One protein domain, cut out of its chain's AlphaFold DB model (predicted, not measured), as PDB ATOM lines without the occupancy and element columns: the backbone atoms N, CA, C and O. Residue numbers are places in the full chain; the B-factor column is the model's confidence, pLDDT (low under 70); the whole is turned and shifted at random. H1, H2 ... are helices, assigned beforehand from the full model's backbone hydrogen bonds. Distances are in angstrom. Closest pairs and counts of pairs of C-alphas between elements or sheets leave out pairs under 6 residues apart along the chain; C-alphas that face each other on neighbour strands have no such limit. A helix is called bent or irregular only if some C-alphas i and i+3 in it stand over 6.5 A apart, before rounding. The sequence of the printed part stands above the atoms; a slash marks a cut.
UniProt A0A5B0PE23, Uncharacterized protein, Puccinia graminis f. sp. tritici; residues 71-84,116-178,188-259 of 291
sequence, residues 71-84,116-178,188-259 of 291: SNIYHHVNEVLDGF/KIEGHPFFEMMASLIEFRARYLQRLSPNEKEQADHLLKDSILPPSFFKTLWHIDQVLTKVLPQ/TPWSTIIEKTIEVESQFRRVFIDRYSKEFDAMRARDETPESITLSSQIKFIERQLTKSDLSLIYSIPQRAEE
ATOM      1  N   SER A  71      -2.477  23.775  38.219       81.38
ATOM      2  CA  SER A  71      -1.307  22.936  37.926       81.38
ATOM      3  C   SER A  71      -1.555  21.979  36.757       81.38
ATOM      4  O   SER A  71      -0.634  21.655  36.003       81.38
ATOM      5  N   ASN A  72      -2.814  21.577  36.560       85.94
ATOM      6  CA  ASN A  72      -3.238  20.634  35.528       85.94
ATOM      7  C   ASN A  72      -3.861  21.299  34.292       85.94
ATOM      8  O   ASN A  72      -4.277  20.606  33.364       85.94
ATOM      9  N   ILE A  73      -3.865  22.631  34.195       89.44
ATOM     10  CA  ILE A  73      -4.559  23.336  33.112       89.44
ATOM     11  C   ILE A  73      -4.098  22.888  31.719       89.44
ATOM     12  O   ILE A  73      -4.919  22.636  30.839       89.44
ATOM     13  N   TYR A  74      -2.792  22.686  31.512       90.31
ATOM     14  CA  TYR A  74      -2.276  22.193  30.232       90.31
ATOM     15  C   TYR A  74      -2.616  20.724  29.983       90.31
ATOM     16  O   TYR A  74      -2.705  20.318  28.827       90.31
ATOM     17  N   HIS A  75      -2.817  19.916  31.024       90.06
ATOM     18  CA  HIS A  75      -3.345  18.567  30.853       90.06
ATOM     19  C   HIS A  75      -4.758  18.629  30.259       90.06
ATOM     20  O   HIS A  75      -4.983  18.060  29.195       90.06
ATOM     21  N   HIS A  76      -5.650  19.436  30.837       90.44
ATOM     22  CA  HIS A  76      -7.015  19.623  30.328       90.44
ATOM     23  C   HIS A  76      -7.055  20.220  28.917       90.44
ATOM     24  O   HIS A  76      -7.844  19.794  28.072       90.44
ATOM     25  N   VAL A  77      -6.159  21.165  28.609       92.31
ATOM     26  CA  VAL A  77      -5.988  21.667  27.234       92.31
ATOM     27  C   VAL A  77      -5.668  20.521  26.286       92.31
ATOM     28  O   VAL A  77      -6.286  20.400  25.229       92.31
ATOM     29  N   ASN A  78      -4.708  19.678  26.664       91.81
ATOM     30  CA  ASN A  78      -4.299  18.552  25.845       91.81
ATOM     31  C   ASN A  78      -5.448  17.562  25.628       91.81
ATOM     32  O   ASN A  78      -5.625  17.135  24.494       91.81
ATOM     33  N   GLU A  79      -6.272  17.278  26.640       90.31
ATOM     34  CA  GLU A  79      -7.462  16.423  26.500       90.31
ATOM     35  C   GLU A  79      -8.483  16.985  25.493       90.31
ATOM     36  O   GLU A  79      -9.065  16.244  24.693       90.31
ATOM     37  N   VAL A  80      -8.703  18.307  25.498       89.75
ATOM     38  CA  VAL A  80      -9.588  18.965  24.522       89.75
ATOM     39  C   VAL A  80      -9.005  18.875  23.112       89.75
ATOM     40  O   VAL A  80      -9.722  18.510  22.176       89.75
ATOM     41  N   LEU A  81      -7.711  19.171  22.956       90.81
ATOM     42  CA  LEU A  81      -7.038  19.131  21.658       90.81
ATOM     43  C   LEU A  81      -6.942  17.705  21.094       90.81
ATOM     44  O   LEU A  81      -7.183  17.517  19.902       90.81
ATOM     45  N   ASP A  82      -6.694  16.698  21.933       87.44
ATOM     46  CA  ASP A  82      -6.751  15.277  21.560       87.44
ATOM     47  C   ASP A  82      -8.119  14.927  20.957       87.44
ATOM     48  O   ASP A  82      -8.213  14.272  19.916       87.44
ATOM     49  N   GLY A  83      -9.196  15.461  21.539       83.62
ATOM     50  CA  GLY A  83     -10.548  15.327  21.005       83.62
ATOM     51  C   GLY A  83     -10.738  15.912  19.599       83.62
ATOM     52  O   GLY A  83     -11.589  15.414  18.856       83.62
ATOM     53  N   PHE A  84      -9.981  16.944  19.211       83.19
ATOM     54  CA  PHE A  84      -9.973  17.472  17.839       83.19
ATOM     55  C   PHE A  84      -9.093  16.635  16.907       83.19
ATOM     56  O   PHE A  84      -9.446  16.413  15.749       83.19
ATOM     57  N   LYS A 116     -18.823  33.852  33.095       54.72
ATOM     58  CA  LYS A 116     -17.975  34.969  33.554       54.72
ATOM     59  C   LYS A 116     -16.481  34.752  33.243       54.72
ATOM     60  O   LYS A 116     -15.680  35.660  33.455       54.72
ATOM     61  N   ILE A 117     -16.117  33.569  32.755       62.97
ATOM     62  CA  ILE A 117     -14.786  33.092  32.379       62.97
ATOM     63  C   ILE A 117     -14.377  33.429  30.941       62.97
ATOM     64  O   ILE A 117     -13.200  33.295  30.619       62.97
ATOM     65  N   GLU A 118     -15.286  33.913  30.084       62.53
ATOM     66  CA  GLU A 118     -14.955  34.266  28.690       62.53
ATOM     67  C   GLU A 118     -13.851  35.339  28.583       62.53
ATOM     68  O   GLU A 118     -13.101  35.351  27.610       62.53
ATOM     69  N   GLY A 119     -13.683  36.191  29.598       70.00
ATOM     70  CA  GLY A 119     -12.638  37.221  29.646       70.00
ATOM     71  C   GLY A 119     -11.344  36.822  30.366       70.00
ATOM     72  O   GLY A 119     -10.590  37.707  30.761       70.00
ATOM     73  N   HIS A 120     -11.099  35.536  30.643       83.00
ATOM     74  CA  HIS A 120      -9.886  35.137  31.364       83.00
ATOM     75  C   HIS A 120      -8.627  35.233  30.466       83.00
ATOM     76  O   HIS A 120      -8.654  34.670  29.366       83.00
ATOM     77  N   PRO A 121      -7.501  35.830  30.933       85.19
ATOM     78  CA  PRO A 121      -6.278  36.029  30.130       85.19
ATOM     79  C   PRO A 121      -5.713  34.749  29.507       85.19
ATOM     80  O   PRO A 121      -5.143  34.756  28.422       85.19
ATOM     81  N   PHE A 122      -5.936  33.610  30.164       89.19
ATOM     82  CA  PHE A 122      -5.584  32.292  29.636       89.19
ATOM     83  C   PHE A 122      -6.096  32.053  28.208       89.19
ATOM     84  O   PHE A 122      -5.364  31.530  27.371       89.19
ATOM     85  N   PHE A 123      -7.340  32.431  27.906       89.25
ATOM     86  CA  PHE A 123      -7.878  32.184  26.575       89.25
ATOM     87  C   PHE A 123      -7.309  33.149  25.526       89.25
ATOM     88  O   PHE A 123      -7.124  32.745  24.382       89.25
ATOM     89  N   GLU A 124      -6.980  34.387  25.903       89.44
ATOM     90  CA  GLU A 124      -6.278  35.337  25.022       89.44
ATOM     91  C   GLU A 124      -4.860  34.845  24.697       89.44
ATOM     92  O   GLU A 124      -4.432  34.858  23.538       89.44
ATOM     93  N   MET A 125      -4.162  34.311  25.701       92.88
ATOM     94  CA  MET A 125      -2.880  33.639  25.518       92.88
ATOM     95  C   MET A 125      -3.013  32.428  24.582       92.88
ATOM     96  O   MET A 125      -2.218  32.294  23.652       92.88
ATOM     97  N   MET A 126      -4.015  31.561  24.772       93.69
ATOM     98  CA  MET A 126      -4.241  30.407  23.889       93.69
ATOM     99  C   MET A 126      -4.560  30.827  22.449       93.69
ATOM    100  O   MET A 126      -4.020  30.232  21.517       93.69
ATOM    101  N   ALA A 127      -5.374  31.868  22.256       90.38
ATOM    102  CA  ALA A 127      -5.664  32.434  20.939       90.38
ATOM    103  C   ALA A 127      -4.379  32.898  20.238       90.38
ATOM    104  O   ALA A 127      -4.092  32.498  19.107       90.38
ATOM    105  N   SER A 128      -3.558  33.667  20.960       90.31
ATOM    106  CA  SER A 128      -2.266  34.160  20.478       90.31
ATOM    107  C   SER A 128      -1.312  33.012  20.140       90.31
ATOM    108  O   SER A 128      -0.597  33.057  19.139       90.31
ATOM    109  N   LEU A 129      -1.321  31.947  20.946       92.38
ATOM    110  CA  LEU A 129      -0.482  30.771  20.740       92.38
ATOM    111  C   LEU A 129      -0.900  29.980  19.492       92.38
ATOM    112  O   LEU A 129      -0.040  29.580  18.708       92.38
ATOM    113  N   ILE A 130      -2.206  29.791  19.277       92.06
ATOM    114  CA  ILE A 130      -2.755  29.147  18.074       92.06
ATOM    115  C   ILE A 130      -2.367  29.944  16.823       92.06
ATOM    116  O   ILE A 130      -1.871  29.369  15.852       92.06
ATOM    117  N   GLU A 131      -2.533  31.267  16.843       90.50
ATOM    118  CA  GLU A 131      -2.151  32.121  15.716       90.50
ATOM    119  C   GLU A 131      -0.638  32.079  15.448       90.50
ATOM    120  O   GLU A 131      -0.199  31.941  14.299       90.50
ATOM    121  N   PHE A 132       0.174  32.130  16.504       90.62
ATOM    122  CA  PHE A 132       1.623  31.993  16.406       90.62
ATOM    123  C   PHE A 132       2.028  30.660  15.767       90.62
ATOM    124  O   PHE A 132       2.843  30.647  14.840       90.62
ATOM    125  N   ARG A 133       1.426  29.537  16.183       91.81
ATOM    126  CA  ARG A 133       1.699  28.228  15.570       91.81
ATOM    127  C   ARG A 133       1.189  28.136  14.127       91.81
ATOM    128  O   ARG A 133       1.845  27.525  13.285       91.81
ATOM    129  N   ALA A 134       0.111  28.831  13.770       89.56
ATOM    130  CA  ALA A 134      -0.316  28.926  12.373       89.56
ATOM    131  C   ALA A 134       0.721  29.663  11.508       89.56
ATOM    132  O   ALA A 134       1.050  29.206  10.408       89.56
ATOM    133  N   ARG A 135       1.302  30.763  12.013       86.12
ATOM    134  CA  ARG A 135       2.432  31.453  11.357       86.12
ATOM    135  C   ARG A 135       3.656  30.545  11.265       86.12
ATOM    136  O   ARG A 135       4.248  30.460  10.184       86.12
ATOM    137  N   TYR A 136       3.989  29.845  12.352       88.25
ATOM    138  CA  TYR A 136       5.075  28.865  12.411       88.25
ATOM    139  C   TYR A 136       4.967  27.851  11.269       88.25
ATOM    140  O   TYR A 136       5.915  27.676  10.507       88.25
ATOM    141  N   LEU A 137       3.796  27.243  11.079       87.25
ATOM    142  CA  LEU A 137       3.587  26.229  10.046       87.25
ATOM    143  C   LEU A 137       3.567  26.806   8.621       87.25
ATOM    144  O   LEU A 137       4.156  26.213   7.717       87.25
ATOM    145  N   GLN A 138       2.915  27.955   8.410       84.06
ATOM    146  CA  GLN A 138       2.600  28.470   7.068       84.06
ATOM    147  C   GLN A 138       3.648  29.430   6.485       84.06
ATOM    148  O   GLN A 138       3.742  29.588   5.261       84.06
ATOM    149  N   ARG A 139       4.408  30.135   7.331       78.56
ATOM    150  CA  ARG A 139       5.263  31.254   6.900       78.56
ATOM    151  C   ARG A 139       6.733  31.087   7.227       78.56
ATOM    152  O   ARG A 139       7.543  31.561   6.432       78.56
ATOM    153  N   LEU A 140       7.062  30.457   8.350       80.06
ATOM    154  CA  LEU A 140       8.445  30.395   8.807       80.06
ATOM    155  C   LEU A 140       9.261  29.378   8.000       80.06
ATOM    156  O   LEU A 140       8.845  28.239   7.766       80.06
ATOM    157  N   SER A 141      10.442  29.812   7.574       78.50
ATOM    158  CA  SER A 141      11.518  28.962   7.066       78.50
ATOM    159  C   SER A 141      12.110  28.096   8.190       78.50
ATOM    160  O   SER A 141      11.892  28.393   9.365       78.50
ATOM    161  N   PRO A 142      12.876  27.035   7.874       79.38
ATOM    162  CA  PRO A 142      13.478  26.171   8.894       79.38
ATOM    163  C   PRO A 142      14.291  26.927   9.959       79.38
ATOM    164  O   PRO A 142      14.111  26.676  11.145       79.38
ATOM    165  N   ASN A 143      15.099  27.914   9.559       78.88
ATOM    166  CA  ASN A 143      15.900  28.709  10.499       78.88
ATOM    167  C   ASN A 143      15.025  29.605  11.396       78.88
ATOM    168  O   ASN A 143      15.305  29.774  12.579       78.88
ATOM    169  N   GLU A 144      13.944  30.176  10.853       80.94
ATOM    170  CA  GLU A 144      12.990  30.973  11.642       80.94
ATOM    171  C   GLU A 144      12.194  30.094  12.619       80.94
ATOM    172  O   GLU A 144      11.863  30.538  13.715       80.94
ATOM    173  N   LYS A 145      11.906  28.838  12.248       83.56
ATOM    174  CA  LYS A 145      11.267  27.862  13.140       83.56
ATOM    175  C   LYS A 145      12.150  27.526  14.333       83.56
ATOM    176  O   LYS A 145      11.657  27.525  15.451       83.56
ATOM    177  N   GLU A 146      13.443  27.315  14.110       83.44
ATOM    178  CA  GLU A 146      14.392  27.069  15.197       83.44
ATOM    179  C   GLU A 146      14.405  28.235  16.197       83.44
ATOM    180  O   GLU A 146      14.254  28.024  17.400       83.44
ATOM    181  N   GLN A 147      14.469  29.477  15.705       80.81
ATOM    182  CA  GLN A 147      14.378  30.673  16.549       80.81
ATOM    183  C   GLN A 147      13.048  30.748  17.313       80.81
ATOM    184  O   GLN A 147      13.043  31.018  18.513       80.81
ATOM    185  N   ALA A 148      11.930  30.472  16.639       83.50
ATOM    186  CA  ALA A 148      10.607  30.435  17.252       83.50
ATOM    187  C   ALA A 148      10.505  29.365  18.355       83.50
ATOM    188  O   ALA A 148       9.937  29.628  19.414       83.50
ATOM    189  N   ASP A 149      11.108  28.194  18.150       84.69
ATOM    190  CA  ASP A 149      11.140  27.118  19.141       84.69
ATOM    191  C   ASP A 149      12.030  27.471  20.346       84.69
ATOM    192  O   ASP A 149      11.820  26.940  21.433       84.69
ATOM    193  N   HIS A 150      12.997  28.384  20.203       84.56
ATOM    194  CA  HIS A 150      13.779  28.904  21.330       84.56
ATOM    195  C   HIS A 150      13.020  29.914  22.198       84.56
ATOM    196  O   HIS A 150      13.287  29.982  23.396       84.56
ATOM    197  N   LEU A 151      12.058  30.661  21.645       84.19
ATOM    198  CA  LEU A 151      11.309  31.683  22.393       84.19
ATOM    199  C   LEU A 151      10.481  31.105  23.546       84.19
ATOM    200  O   LEU A 151      10.252  31.788  24.542       84.19
ATOM    201  N   LEU A 152      10.041  29.855  23.407       85.06
ATOM    202  CA  LEU A 152       9.186  29.166  24.374       85.06
ATOM    203  C   LEU A 152       9.935  28.083  25.170       85.06
ATOM    204  O   LEU A 152       9.308  27.244  25.811       85.06
ATOM    205  N   LYS A 153      11.276  28.084  25.141       81.31
ATOM    206  CA  LYS A 153      12.111  27.213  25.981       81.31
ATOM    207  C   LYS A 153      12.492  27.953  27.263       81.31
ATOM    208  O   LYS A 153      13.509  28.636  27.302       81.31
ATOM    209  N   ASP A 154      11.675  27.804  28.300       82.88
ATOM    210  CA  ASP A 154      11.931  28.351  29.637       82.88
ATOM    211  C   ASP A 154      11.507  27.340  30.709       82.88
ATOM    212  O   ASP A 154      10.577  26.559  30.496       82.88
ATOM    213  N   SER A 155      12.198  27.333  31.848       75.69
ATOM    214  CA  SER A 155      11.934  26.413  32.956       75.69
ATOM    215  C   SER A 155      10.639  26.720  33.706       75.69
ATOM    216  O   SER A 155      10.153  25.854  34.428       75.69
ATOM    217  N   ILE A 156      10.059  27.917  33.540       85.69
ATOM    218  CA  ILE A 156       8.753  28.252  34.125       85.69
ATOM    219  C   ILE A 156       7.599  27.480  33.469       85.69
ATOM    220  O   ILE A 156       6.534  27.335  34.071       85.69
ATOM    221  N   LEU A 157       7.792  26.993  32.239       87.25
ATOM    222  CA  LEU A 157       6.777  26.264  31.487       87.25
ATOM    223  C   LEU A 157       6.840  24.765  31.811       87.25
ATOM    224  O   LEU A 157       7.912  24.161  31.730       87.25
ATOM    225  N   PRO A 158       5.705  24.129  32.152       86.94
ATOM    226  CA  PRO A 158       5.701  22.719  32.510       86.94
ATOM    227  C   PRO A 158       5.921  21.840  31.269       86.94
ATOM    228  O   PRO A 158       5.554  22.232  30.161       86.94
ATOM    229  N   PRO A 159       6.429  20.602  31.414       84.94
ATOM    230  CA  PRO A 159       6.625  19.691  30.281       84.94
ATOM    231  C   PRO A 159       5.358  19.451  29.440       84.94
ATOM    232  O   PRO A 159       5.433  19.305  28.219       84.94
ATOM    233  N   SER A 160       4.183  19.465  30.079       85.75
ATOM    234  CA  SER A 160       2.874  19.341  29.422       85.75
ATOM    235  C   SER A 160       2.583  20.473  28.428       85.75
ATOM    236  O   SER A 160       1.838  20.257  27.473       85.75
ATOM    237  N   PHE A 161       3.210  21.642  28.582       90.88
ATOM    238  CA  PHE A 161       3.086  22.758  27.646       90.88
ATOM    239  C   PHE A 161       3.659  22.429  26.262       90.88
ATOM    240  O   PHE A 161       3.052  22.754  25.244       90.88
ATOM    241  N   PHE A 162       4.795  21.733  26.182       89.38
ATOM    242  CA  PHE A 162       5.358  21.350  24.882       89.38
ATOM    243  C   PHE A 162       4.460  20.346  24.150       89.38
ATOM    244  O   PHE A 162       4.342  20.402  22.925       89.38
ATOM    245  N   LYS A 163       3.763  19.480  24.900       90.75
ATOM    246  CA  LYS A 163       2.710  18.623  24.341       90.75
ATOM    247  C   LYS A 163       1.551  19.461  23.786       90.75
ATOM    248  O   LYS A 163       1.088  19.176  22.686       90.75
ATOM    249  N   THR A 164       1.173  20.540  24.474       93.19
ATOM    250  CA  THR A 164       0.169  21.500  23.988       93.19
ATOM    251  C   THR A 164       0.565  22.107  22.647       93.19
ATOM    252  O   THR A 164      -0.248  22.113  21.726       93.19
ATOM    253  N   LEU A 165       1.816  22.561  22.489       93.38
ATOM    254  CA  LEU A 165       2.302  23.086  21.204       93.38
ATOM    255  C   LEU A 165       2.201  22.043  20.088       93.38
ATOM    256  O   LEU A 165       1.711  22.345  19.001       93.38
ATOM    257  N   TRP A 166       2.619  20.809  20.376       93.00
ATOM    258  CA  TRP A 166       2.546  19.714  19.416       93.00
ATOM    259  C   TRP A 166       1.097  19.397  19.012       93.00
ATOM    260  O   TRP A 166       0.813  19.240  17.826       93.00
ATOM    261  N   HIS A 167       0.156  19.367  19.959       93.19
ATOM    262  CA  HIS A 167      -1.262  19.172  19.655       93.19
ATOM    263  C   HIS A 167      -1.856  20.311  18.827       93.19
ATOM    264  O   HIS A 167      -2.594  20.046  17.877       93.19
ATOM    265  N   ILE A 168      -1.517  21.565  19.145       94.25
ATOM    266  CA  ILE A 168      -1.926  22.718  18.336       94.25
ATOM    267  C   ILE A 168      -1.442  22.533  16.895       94.25
ATOM    268  O   ILE A 168      -2.235  22.680  15.968       94.25
ATOM    269  N   ASP A 169      -0.182  22.141  16.688       92.69
ATOM    270  CA  ASP A 169       0.345  21.906  15.343       92.69
ATOM    271  C   ASP A 169      -0.411  20.798  14.601       92.69
ATOM    272  O   ASP A 169      -0.700  20.942  13.411       92.69
ATOM    273  N   GLN A 170      -0.758  19.704  15.285       91.06
ATOM    274  CA  GLN A 170      -1.541  18.607  14.704       91.06
ATOM    275  C   GLN A 170      -2.934  19.073  14.276       91.06
ATOM    276  O   GLN A 170      -3.369  18.770  13.163       91.06
ATOM    277  N   VAL A 171      -3.625  19.840  15.125       90.69
ATOM    278  CA  VAL A 171      -4.934  20.422  14.796       90.69
ATOM    279  C   VAL A 171      -4.808  21.366  13.601       90.69
ATOM    280  O   VAL A 171      -5.528  21.215  12.614       90.69
ATOM    281  N   LEU A 172      -3.848  22.293  13.639       90.25
ATOM    282  CA  LEU A 172      -3.625  23.281  12.582       90.25
ATOM    283  C   LEU A 172      -3.243  22.646  11.246       90.25
ATOM    284  O   LEU A 172      -3.720  23.082  10.206       90.25
ATOM    285  N   THR A 173      -2.444  21.582  11.253       88.56
ATOM    286  CA  THR A 173      -2.078  20.841  10.035       88.56
ATOM    287  C   THR A 173      -3.310  20.232   9.351       88.56
ATOM    288  O   THR A 173      -3.330  20.099   8.130       88.56
ATOM    289  N   LYS A 174      -4.369  19.900  10.099       84.94
ATOM    290  CA  LYS A 174      -5.613  19.366   9.522       84.94
ATOM    291  C   LYS A 174      -6.531  20.449   8.960       84.94
ATOM    292  O   LYS A 174      -7.200  20.203   7.962       84.94
ATOM    293  N   VAL A 175      -6.590  21.617   9.601       85.12
ATOM    294  CA  VAL A 175      -7.540  22.681   9.223       85.12
ATOM    295  C   VAL A 175      -6.960  23.709   8.258       85.12
ATOM    296  O   VAL A 175      -7.707  24.327   7.496       85.12
ATOM    297  N   LEU A 176      -5.645  23.930   8.297       84.12
ATOM    298  CA  LEU A 176      -4.990  24.889   7.424       84.12
ATOM    299  C   LEU A 176      -4.706  24.240   6.067       84.12
ATOM    300  O   LEU A 176      -4.292  23.081   6.006       84.12
ATOM    301  N   PRO A 177      -4.872  24.990   4.967       75.62
ATOM    302  CA  PRO A 177      -4.510  24.496   3.653       75.62
ATOM    303  C   PRO A 177      -3.029  24.122   3.625       75.62
ATOM    304  O   PRO A 177      -2.152  24.873   4.071       75.62
ATOM    305  N   GLN A 178      -2.762  22.923   3.116       71.81
ATOM    306  CA  GLN A 178      -1.409  22.422   2.961       71.81
ATOM    307  C   GLN A 178      -0.700  23.208   1.865       71.81
ATOM    308  O   GLN A 178      -1.272  23.523   0.820       71.81
ATOM    309  N   THR A 188      -2.161  30.726  -0.132       71.44
ATOM    310  CA  THR A 188      -3.367  30.957   0.673       71.44
ATOM    311  C   THR A 188      -3.313  32.352   1.308       71.44
ATOM    312  O   THR A 188      -2.321  32.673   1.981       71.44
ATOM    313  N   PRO A 189      -4.347  33.191   1.106       79.00
ATOM    314  CA  PRO A 189      -4.425  34.498   1.737       79.00
ATOM    315  C   PRO A 189      -4.326  34.386   3.256       79.00
ATOM    316  O   PRO A 189      -4.874  33.473   3.872       79.00
ATOM    317  N   TRP A 190      -3.646  35.346   3.884       81.75
ATOM    318  CA  TRP A 190      -3.514  35.350   5.342       81.75
ATOM    319  C   TRP A 190      -4.857  35.475   6.054       81.75
ATOM    320  O   TRP A 190      -5.035  34.867   7.099       81.75
ATOM    321  N   SER A 191      -5.807  36.201   5.463       79.50
ATOM    322  CA  SER A 191      -7.174  36.315   5.977       79.50
ATOM    323  C   SER A 191      -7.825  34.948   6.183       79.50
ATOM    324  O   SER A 191      -8.385  34.703   7.240       79.50
ATOM    325  N   THR A 192      -7.659  34.020   5.238       79.69
ATOM    326  CA  THR A 192      -8.186  32.654   5.354       79.69
ATOM    327  C   THR A 192      -7.518  31.872   6.486       79.69
ATOM    328  O   THR A 192      -8.179  31.103   7.178       79.69
ATOM    329  N   ILE A 193      -6.213  32.071   6.704       82.56
ATOM    330  CA  ILE A 193      -5.512  31.457   7.842       82.56
ATOM    331  C   ILE A 193      -6.066  32.004   9.163       82.56
ATOM    332  O   ILE A 193      -6.360  31.215  10.054       82.56
ATOM    333  N   ILE A 194      -6.266  33.323   9.256       83.19
ATOM    334  CA  ILE A 194      -6.834  33.984  10.438       83.19
ATOM    335  C   ILE A 194      -8.257  33.500  10.731       83.19
ATOM    336  O   ILE A 194      -8.568  33.151  11.868       83.19
ATOM    337  N   GLU A 195      -9.114  33.415   9.713       84.12
ATOM    338  CA  GLU A 195     -10.474  32.878   9.851       84.12
ATOM    339  C   GLU A 195     -10.458  31.456  10.423       84.12
ATOM    340  O   GLU A 195     -11.210  31.149  11.348       84.12
ATOM    341  N   LYS A 196      -9.551  30.600   9.934       85.25
ATOM    342  CA  LYS A 196      -9.401  29.228  10.429       85.25
ATOM    343  C   LYS A 196      -8.858  29.160  11.852       85.25
ATOM    344  O   LYS A 196      -9.319  28.330  12.630       85.25
ATOM    345  N   THR A 197      -7.917  30.024  12.227       86.38
ATOM    346  CA  THR A 197      -7.420  30.070  13.611       86.38
ATOM    347  C   THR A 197      -8.482  30.568  14.586       86.38
ATOM    348  O   THR A 197      -8.589  30.012  15.674       86.38
ATOM    349  N   ILE A 198      -9.305  31.548  14.188       86.06
ATOM    350  CA  ILE A 198     -10.448  32.023  14.987       86.06
ATOM    351  C   ILE A 198     -11.483  30.905  15.153       86.06
ATOM    352  O   ILE A 198     -12.017  30.710  16.242       86.06
ATOM    353  N   GLU A 199     -11.752  30.138  14.093       85.94
ATOM    354  CA  GLU A 199     -12.657  28.988  14.154       85.94
ATOM    355  C   GLU A 199     -12.173  27.940  15.176       85.94
ATOM    356  O   GLU A 199     -12.951  27.525  16.039       85.94
ATOM    357  N   VAL A 200     -10.886  27.571  15.128       88.12
ATOM    358  CA  VAL A 200     -10.272  26.631  16.083       88.12
ATOM    359  C   VAL A 200     -10.311  27.173  17.510       88.12
ATOM    360  O   VAL A 200     -10.695  26.444  18.422       88.12
ATOM    361  N   GLU A 201      -9.938  28.437  17.718       90.56
ATOM    362  CA  GLU A 201      -9.955  29.082  19.036       90.56
ATOM    363  C   GLU A 201     -11.361  29.081  19.640       90.56
ATOM    364  O   GLU A 201     -11.543  28.642  20.777       90.56
ATOM    365  N   SER A 202     -12.366  29.478  18.858       86.12
ATOM    366  CA  SER A 202     -13.752  29.560  19.315       86.12
ATOM    367  C   SER A 202     -14.289  28.190  19.734       86.12
ATOM    368  O   SER A 202     -14.996  28.056  20.738       86.12
ATOM    369  N   GLN A 203     -13.933  27.146  18.985       85.62
ATOM    370  CA  GLN A 203     -14.341  25.773  19.270       85.62
ATOM    371  C   GLN A 203     -13.598  25.192  20.468       85.62
ATOM    372  O   GLN A 203     -14.233  24.589  21.333       85.62
ATOM    373  N   PHE A 204     -12.281  25.406  20.548       89.62
ATOM    374  CA  PHE A 204     -11.475  25.056  21.714       89.62
ATOM    375  C   PHE A 204     -12.077  25.669  22.975       89.62
ATOM    376  O   PHE A 204     -12.410  24.941  23.908       89.62
ATOM    377  N   ARG A 205     -12.295  26.986  22.968       88.38
ATOM    378  CA  ARG A 205     -12.873  27.726  24.088       88.38
ATOM    379  C   ARG A 205     -14.229  27.156  24.485       88.38
ATOM    380  O   ARG A 205     -14.444  26.876  25.658       88.38
ATOM    381  N   ARG A 206     -15.126  26.934  23.519       85.56
ATOM    382  CA  ARG A 206     -16.458  26.372  23.785       85.56
ATOM    383  C   ARG A 206     -16.378  25.003  24.459       85.56
ATOM    384  O   ARG A 206     -17.038  24.797  25.467       85.56
ATOM    385  N   VAL A 207     -15.582  24.084  23.912       87.38
ATOM    386  CA  VAL A 207     -15.438  22.717  24.445       87.38
ATOM    387  C   VAL A 207     -14.787  22.737  25.823       87.38
ATOM    388  O   VAL A 207     -15.201  22.001  26.714       87.38
ATOM    389  N   PHE A 208     -13.768  23.575  26.004       89.56
ATOM    390  CA  PHE A 208     -13.061  23.700  27.268       89.56
ATOM    391  C   PHE A 208     -13.991  24.228  28.367       89.56
ATOM    392  O   PHE A 208     -14.053  23.651  29.447       89.56
ATOM    393  N   ILE A 209     -14.763  25.279  28.079       85.94
ATOM    394  CA  ILE A 209     -15.751  25.847  29.004       85.94
ATOM    395  C   ILE A 209     -16.857  24.834  29.321       85.94
ATOM    396  O   ILE A 209     -17.197  24.644  30.486       85.94
ATOM    397  N   ASP A 210     -17.396  24.152  28.311       83.50
ATOM    398  CA  ASP A 210     -18.441  23.139  28.501       83.50
ATOM    399  C   ASP A 210     -17.996  22.032  29.474       83.50
ATOM    400  O   ASP A 210     -18.746  21.646  30.368       83.50
ATOM    401  N   ARG A 211     -16.737  21.588  29.364       85.19
ATOM    402  CA  ARG A 211     -16.183  20.511  30.197       85.19
ATOM    403  C   ARG A 211     -15.701  20.963  31.570       85.19
ATOM    404  O   ARG A 211     -15.969  20.278  32.550       85.19
ATOM    405  N   TYR A 212     -15.005  22.095  31.641       85.94
ATOM    406  CA  TYR A 212     -14.240  22.492  32.828       85.94
ATOM    407  C   TYR A 212     -14.706  23.819  33.450       85.94
ATOM    408  O   TYR A 212     -14.043  24.330  34.348       85.94
ATOM    409  N   SER A 213     -15.842  24.398  33.023       82.25
ATOM    410  CA  SER A 213     -16.335  25.705  33.518       82.25
ATOM    411  C   SER A 213     -16.354  25.824  35.037       82.25
ATOM    412  O   SER A 213     -15.850  26.807  35.562       82.25
ATOM    413  N   LYS A 214     -16.884  24.826  35.752       80.25
ATOM    414  CA  LYS A 214     -17.002  24.871  37.221       80.25
ATOM    415  C   LYS A 214     -15.646  24.903  37.930       80.25
ATOM    416  O   LYS A 214     -15.494  25.607  38.924       80.25
ATOM    417  N   GLU A 215     -14.684  24.128  37.439       80.81
ATOM    418  CA  GLU A 215     -13.328  24.057  37.997       80.81
ATOM    419  C   GLU A 215     -12.549  25.336  37.664       80.81
ATOM    420  O   GLU A 215     -11.903  25.927  38.528       80.81
ATOM    421  N   PHE A 216     -12.716  25.838  36.440       78.12
ATOM    422  CA  PHE A 216     -12.111  27.080  35.971       78.12
ATOM    423  C   PHE A 216     -12.693  28.330  36.660       78.12
ATOM    424  O   PHE A 216     -11.967  29.273  36.968       78.12
ATOM    425  N   ASP A 217     -13.997  28.350  36.952       75.00
ATOM    426  CA  ASP A 217     -14.649  29.399  37.746       75.00
ATOM    427  C   ASP A 217     -14.063  29.467  39.166       75.00
ATOM    428  O   ASP A 217     -13.871  30.555  39.716       75.00
ATOM    429  N   ALA A 218     -13.747  28.310  39.757       72.38
ATOM    430  CA  ALA A 218     -13.161  28.229  41.091       72.38
ATOM    431  C   ALA A 218     -11.732  28.793  41.142       72.38
ATOM    432  O   ALA A 218     -11.372  29.395  42.154       72.38
ATOM    433  N   MET A 219     -10.956  28.669  40.059       72.00
ATOM    434  CA  MET A 219      -9.625  29.280  39.932       72.00
ATOM    435  C   MET A 219      -9.693  30.807  40.062       72.00
ATOM    436  O   MET A 219      -8.950  31.393  40.844       72.00
ATOM    437  N   ARG A 220     -10.639  31.468  39.374       66.38
ATOM    438  CA  ARG A 220     -10.804  32.936  39.445       66.38
ATOM    439  C   ARG A 220     -11.146  33.432  40.856       66.38
ATOM    440  O   ARG A 220     -10.897  34.582  41.192       66.38
ATOM    441  N   ALA A 221     -11.759  32.592  41.684       65.56
ATOM    442  CA  ALA A 221     -12.067  32.947  43.066       65.56
ATOM    443  C   ALA A 221     -10.851  32.816  44.008       65.56
ATOM    444  O   ALA A 221     -10.937  33.243  45.158       65.56
ATOM    445  N   ARG A 222      -9.738  32.221  43.550       64.94
ATOM    446  CA  ARG A 222      -8.559  31.837  44.348       64.94
ATOM    447  C   ARG A 222      -7.280  32.552  43.887       64.94
ATOM    448  O   ARG A 222      -6.210  31.946  43.791       64.94
ATOM    449  N   ASP A 223      -7.363  33.859  43.655       61.84
ATOM    450  CA  ASP A 223      -6.272  34.686  43.100       61.84
ATOM    451  C   ASP A 223      -4.982  34.770  43.961       61.84
ATOM    452  O   ASP A 223      -4.027  35.442  43.579       61.84
ATOM    453  N   GLU A 224      -4.898  34.062  45.092       71.06
ATOM    454  CA  GLU A 224      -3.778  34.145  46.045       71.06
ATOM    455  C   GLU A 224      -3.012  32.822  46.246       71.06
ATOM    456  O   GLU A 224      -2.089  32.757  47.058       71.06
ATOM    457  N   THR A 225      -3.360  31.755  45.520       78.44
ATOM    458  CA  THR A 225      -2.636  30.474  45.629       78.44
ATOM    459  C   THR A 225      -1.295  30.503  44.876       78.44
ATOM    460  O   THR A 225      -1.184  31.162  43.839       78.44
ATOM    461  N   PRO A 226      -0.255  29.780  45.337       77.19
ATOM    462  CA  PRO A 226       1.008  29.659  44.602       77.19
ATOM    463  C   PRO A 226       0.832  29.180  43.154       77.19
ATOM    464  O   PRO A 226       1.525  29.645  42.245       77.19
ATOM    465  N   GLU A 227      -0.111  28.273  42.922       80.19
ATOM    466  CA  GLU A 227      -0.398  27.683  41.619       80.19
ATOM    467  C   GLU A 227      -1.063  28.700  40.680       80.19
ATOM    468  O   GLU A 227      -0.659  28.815  39.519       80.19
ATOM    469  N   SER A 228      -1.987  29.527  41.185       79.44
ATOM    470  CA  SER A 228      -2.577  30.622  40.403       79.44
ATOM    471  C   SER A 228      -1.556  31.723  40.075       79.44
ATOM    472  O   SER A 228      -1.511  32.207  38.938       79.44
ATOM    473  N   ILE A 229      -0.645  32.054  41.000       81.00
ATOM    474  CA  ILE A 229       0.488  32.967  40.741       81.00
ATOM    475  C   ILE A 229       1.425  32.396  39.667       81.00
ATOM    476  O   ILE A 229       1.884  33.125  38.775       81.00
ATOM    477  N   THR A 230       1.705  31.094  39.732       85.56
ATOM    478  CA  THR A 230       2.564  30.393  38.768       85.56
ATOM    479  C   THR A 230       1.946  30.422  37.376       85.56
ATOM    480  O   THR A 230       2.602  30.852  36.425       85.56
ATOM    481  N   LEU A 231       0.664  30.074  37.256       86.00
ATOM    482  CA  LEU A 231      -0.070  30.132  35.994       86.00
ATOM    483  C   LEU A 231      -0.119  31.559  35.423       86.00
ATOM    484  O   LEU A 231       0.166  31.766  34.245       86.00
ATOM    485  N   SER A 232      -0.401  32.565  36.253       86.81
ATOM    486  CA  SER A 232      -0.376  33.977  35.839       86.81
ATOM    487  C   SER A 232       1.000  34.394  35.301       86.81
ATOM    488  O   SER A 232       1.106  35.102  34.296       86.81
ATOM    489  N   SER A 233       2.075  33.918  35.934       89.00
ATOM    490  CA  SER A 233       3.449  34.187  35.503       89.00
ATOM    491  C   SER A 233       3.777  33.507  34.172       89.00
ATOM    492  O   SER A 233       4.406  34.130  33.316       89.00
ATOM    493  N   GLN A 234       3.303  32.276  33.963       91.06
ATOM    494  CA  GLN A 234       3.428  31.561  32.689       91.06
ATOM    495  C   GLN A 234       2.666  32.264  31.562       91.06
ATOM    496  O   GLN A 234       3.240  32.470  30.494       91.06
ATOM    497  N   ILE A 235       1.424  32.700  31.808       90.38
ATOM    498  CA  ILE A 235       0.615  33.462  30.840       90.38
ATOM    499  C   ILE A 235       1.375  34.715  30.396       90.38
ATOM    500  O   ILE A 235       1.651  34.893  29.209       90.38
ATOM    501  N   LYS A 236       1.822  35.535  31.357       91.12
ATOM    502  CA  LYS A 236       2.589  36.758  31.071       91.12
ATOM    503  C   LYS A 236       3.902  36.470  30.352       91.12
ATOM    504  O   LYS A 236       4.337  37.272  29.524       91.12
ATOM    505  N   PHE A 237       4.578  35.372  30.693       92.50
ATOM    506  CA  PHE A 237       5.793  34.956  30.003       92.50
ATOM    507  C   PHE A 237       5.498  34.663  28.530       92.50
ATOM    508  O   PHE A 237       6.136  35.261  27.662       92.50
ATOM    509  N   ILE A 238       4.508  33.812  28.249       90.88
ATOM    510  CA  ILE A 238       4.138  33.416  26.887       90.88
ATOM    511  C   ILE A 238       3.752  34.649  26.069       90.88
ATOM    512  O   ILE A 238       4.353  34.892  25.026       90.88
ATOM    513  N   GLU A 239       2.840  35.486  26.565       90.19
ATOM    514  CA  GLU A 239       2.398  36.704  25.869       90.19
ATOM    515  C   GLU A 239       3.566  37.628  25.493       90.19
ATOM    516  O   GLU A 239       3.642  38.133  24.367       90.19
ATOM    517  N   ARG A 240       4.533  37.811  26.404       89.19
ATOM    518  CA  ARG A 240       5.737  38.611  26.131       89.19
ATOM    519  C   ARG A 240       6.587  38.006  25.019       89.19
ATOM    520  O   ARG A 240       7.105  38.755  24.192       89.19
ATOM    521  N   GLN A 241       6.765  36.686  24.996       89.12
ATOM    522  CA  GLN A 241       7.558  36.020  23.958       89.12
ATOM    523  C   GLN A 241       6.861  36.066  22.596       89.12
ATOM    524  O   GLN A 241       7.509  36.358  21.589       89.12
ATOM    525  N   LEU A 242       5.541  35.874  22.565       86.62
ATOM    526  CA  LEU A 242       4.743  35.994  21.344       86.62
ATOM    527  C   LEU A 242       4.800  37.421  20.775       86.62
ATOM    528  O   LEU A 242       5.062  37.603  19.589       86.62
ATOM    529  N   THR A 243       4.697  38.440  21.633       82.56
ATOM    530  CA  THR A 243       4.828  39.850  21.221       82.56
ATOM    531  C   THR A 243       6.212  40.152  20.635       82.56
ATOM    532  O   THR A 243       6.328  40.835  19.616       82.56
ATOM    533  N   LYS A 244       7.286  39.625  21.245       77.62
ATOM    534  CA  LYS A 244       8.652  39.770  20.711       77.62
ATOM    535  C   LYS A 244       8.797  39.128  19.335       77.62
ATOM    536  O   LYS A 244       9.458  39.713  18.477       77.62
ATOM    537  N   SER A 245       8.190  37.958  19.129       74.38
ATOM    538  CA  SER A 245       8.191  37.285  17.830       74.38
ATOM    539  C   SER A 245       7.503  38.122  16.759       74.38
ATOM    540  O   SER A 245       7.998  38.210  15.638       74.38
ATOM    541  N   ASP A 246       6.364  38.728  17.079       67.38
ATOM    542  CA  ASP A 246       5.618  39.522  16.106       67.38
ATOM    543  C   ASP A 246       6.386  40.779  15.706       67.38
ATOM    544  O   ASP A 246       6.467  41.104  14.521       67.38
ATOM    545  N   LEU A 247       7.048  41.425  16.667       58.06
ATOM    546  CA  LEU A 247       7.939  42.547  16.388       58.06
ATOM    547  C   LEU A 247       9.131  42.119  15.520       58.06
ATOM    548  O   LEU A 247       9.373  42.742  14.488       58.06
ATOM    549  N   SER A 248       9.851  41.045  15.863       59.66
ATOM    550  CA  SER A 248      11.009  40.594  15.070       59.66
ATOM    551  C   SER A 248      10.624  40.191  13.641       59.66
ATOM    552  O   SER A 248      11.338  40.520  12.691       59.66
ATOM    553  N   LEU A 249       9.454  39.571  13.462       55.38
ATOM    554  CA  LEU A 249       8.888  39.262  12.150       55.38
ATOM    555  C   LEU A 249       8.551  40.528  11.360       55.38
ATOM    556  O   LEU A 249       8.927  40.612  10.192       55.38
ATOM    557  N   ILE A 250       7.919  41.529  11.979       49.84
ATOM    558  CA  ILE A 250       7.642  42.823  11.336       49.84
ATOM    559  C   ILE A 250       8.944  43.493  10.872       49.84
ATOM    560  O   ILE A 250       8.997  43.991   9.750       49.84
ATOM    561  N   TYR A 251      10.015  43.438  11.669       41.72
ATOM    562  CA  TYR A 251      11.314  44.025  11.315       41.72
ATOM    563  C   TYR A 251      12.141  43.200  10.309       41.72
ATOM    564  O   TYR A 251      13.089  43.732   9.736       41.72
ATOM    565  N   SER A 252      11.763  41.950  10.019       46.00
ATOM    566  CA  SER A 252      12.372  41.123   8.957       46.00
ATOM    567  C   SER A 252      11.736  41.320   7.564       46.00
ATOM    568  O   SER A 252      12.339  41.001   6.536       46.00
ATOM    569  N   ILE A 253      10.523  41.889   7.501       46.97
ATOM    570  CA  ILE A 253       9.813  42.207   6.246       46.97
ATOM    571  C   ILE A 253      10.530  43.287   5.401       46.97
ATOM    572  O   ILE A 253      10.582  43.113   4.181       46.97
ATOM    573  N   PRO A 254      11.133  44.352   5.977       45.47
ATOM    574  CA  PRO A 254      11.926  45.327   5.230       45.47
ATOM    575  C   PRO A 254      13.080  44.698   4.443       45.47
ATOM    576  O   PRO A 254      13.247  45.028   3.275       45.47
ATOM    577  N   GLN A 255      13.809  43.734   5.016       41.72
ATOM    578  CA  GLN A 255      14.932  43.079   4.327       41.72
ATOM    579  C   GLN A 255      14.476  42.275   3.103       41.72
ATOM    580  O   GLN A 255      15.062  42.399   2.031       41.72
ATOM    581  N   ARG A 256      13.371  41.526   3.206       44.56
ATOM    582  CA  ARG A 256      12.815  40.790   2.053       44.56
ATOM    583  C   ARG A 256      12.233  41.720   0.984       44.56
ATOM    584  O   ARG A 256      12.288  41.398  -0.203       44.56
ATOM    585  N   ALA A 257      11.681  42.867   1.381       49.69
ATOM    586  CA  ALA A 257      11.207  43.890   0.450       49.69
ATOM    587  C   ALA A 257      12.371  44.602  -0.262       49.69
ATOM    588  O   ALA A 257      12.289  44.854  -1.464       49.69
ATOM    589  N   GLU A 258      13.471  44.877   0.443       47.41
ATOM    590  CA  GLU A 258      14.691  45.448  -0.133       47.41
ATOM    591  C   GLU A 258      15.378  44.478  -1.099       47.41
ATOM    592  O   GLU A 258      15.745  44.886  -2.202       47.41
ATOM    593  N   GLU A 259      15.473  43.193  -0.754       46.66
ATOM    594  CA  GLU A 259      16.005  42.149  -1.638       46.66
ATOM    595  C   GLU A 259      15.158  41.992  -2.911       46.66
ATOM    596  O   GLU A 259      15.700  41.969  -4.018       46.66
TER     597      GLU A 259
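This is residues 71 to 84, 116 to 178 and 188 to 259 of the 291 residues of an uncharacterized protein of Puccinia graminis f. sp. tritici (UniProt A0A5B0PE23). An elongated helical body has H2 in its middle, with H4, H5 and H6 packed round it; H1 lies in the corner between H4 and H5, H3 packs on H6, and residues 250 to 259 of H6 stick out at one end. The printed part has 149 residues with six named helices, H1 to H6 in order, and no named strand: all helix. It is compact, with a radius of gyration of the C-alphas of 16.1 A, and spans 53 by 29 by 25 A.

H1, residues 71 to 84, begins at C-alpha 71 (-1.307, 22.936, 37.926) and is irregular, C-alphas 71 and 74 being 7.8 A apart. H2 is residues 121 to 138, 25.8 A long; H3 is residues 142 to 151; H4 is residues 159 to 175, 25.6 A. H5, residues 190 to 220, 35.0 A, is irregular, with C-alphas 211 and 214 8.3 A apart, and has a kink of 88 degrees near residue 214. H6, residues 226 to 259, 50.2 A, ends at C-alpha 259 (16.005, 42.149, -1.638).

H2, the hub, touches H5 at a shallow tilt of 31 degrees, opposite ways; their closest C-alphas, Ala 127 and Glu 201, are 5.8 A apart. With residues 130 to 137 alone it touches H4 at a steep 58 degrees, closest at Arg 133 and Asp 169, C-alphas 6.5 A apart. H2, H3 and H6 form an up-and-down bundle, each running against the one before. H1 touches H4, the C-alphas of Asn 78 and Thr 164 being closest at 5.7 A. H4 and H6 are apart. Every O i to N i+4 pair is within hydrogen-bond range in H2 and H3; H1 has 9 of 10, H4 12 of 13, H5 24 of 27 and H6 27 of 30.

Residues 85 to 115 and 179 to 187 are not printed, with C-alpha gaps of 24.8 A and 9.1 A. No link printed whole is long. Residues 116 to 118, 220 to 223 and 246 to 259 have pLDDT under 70.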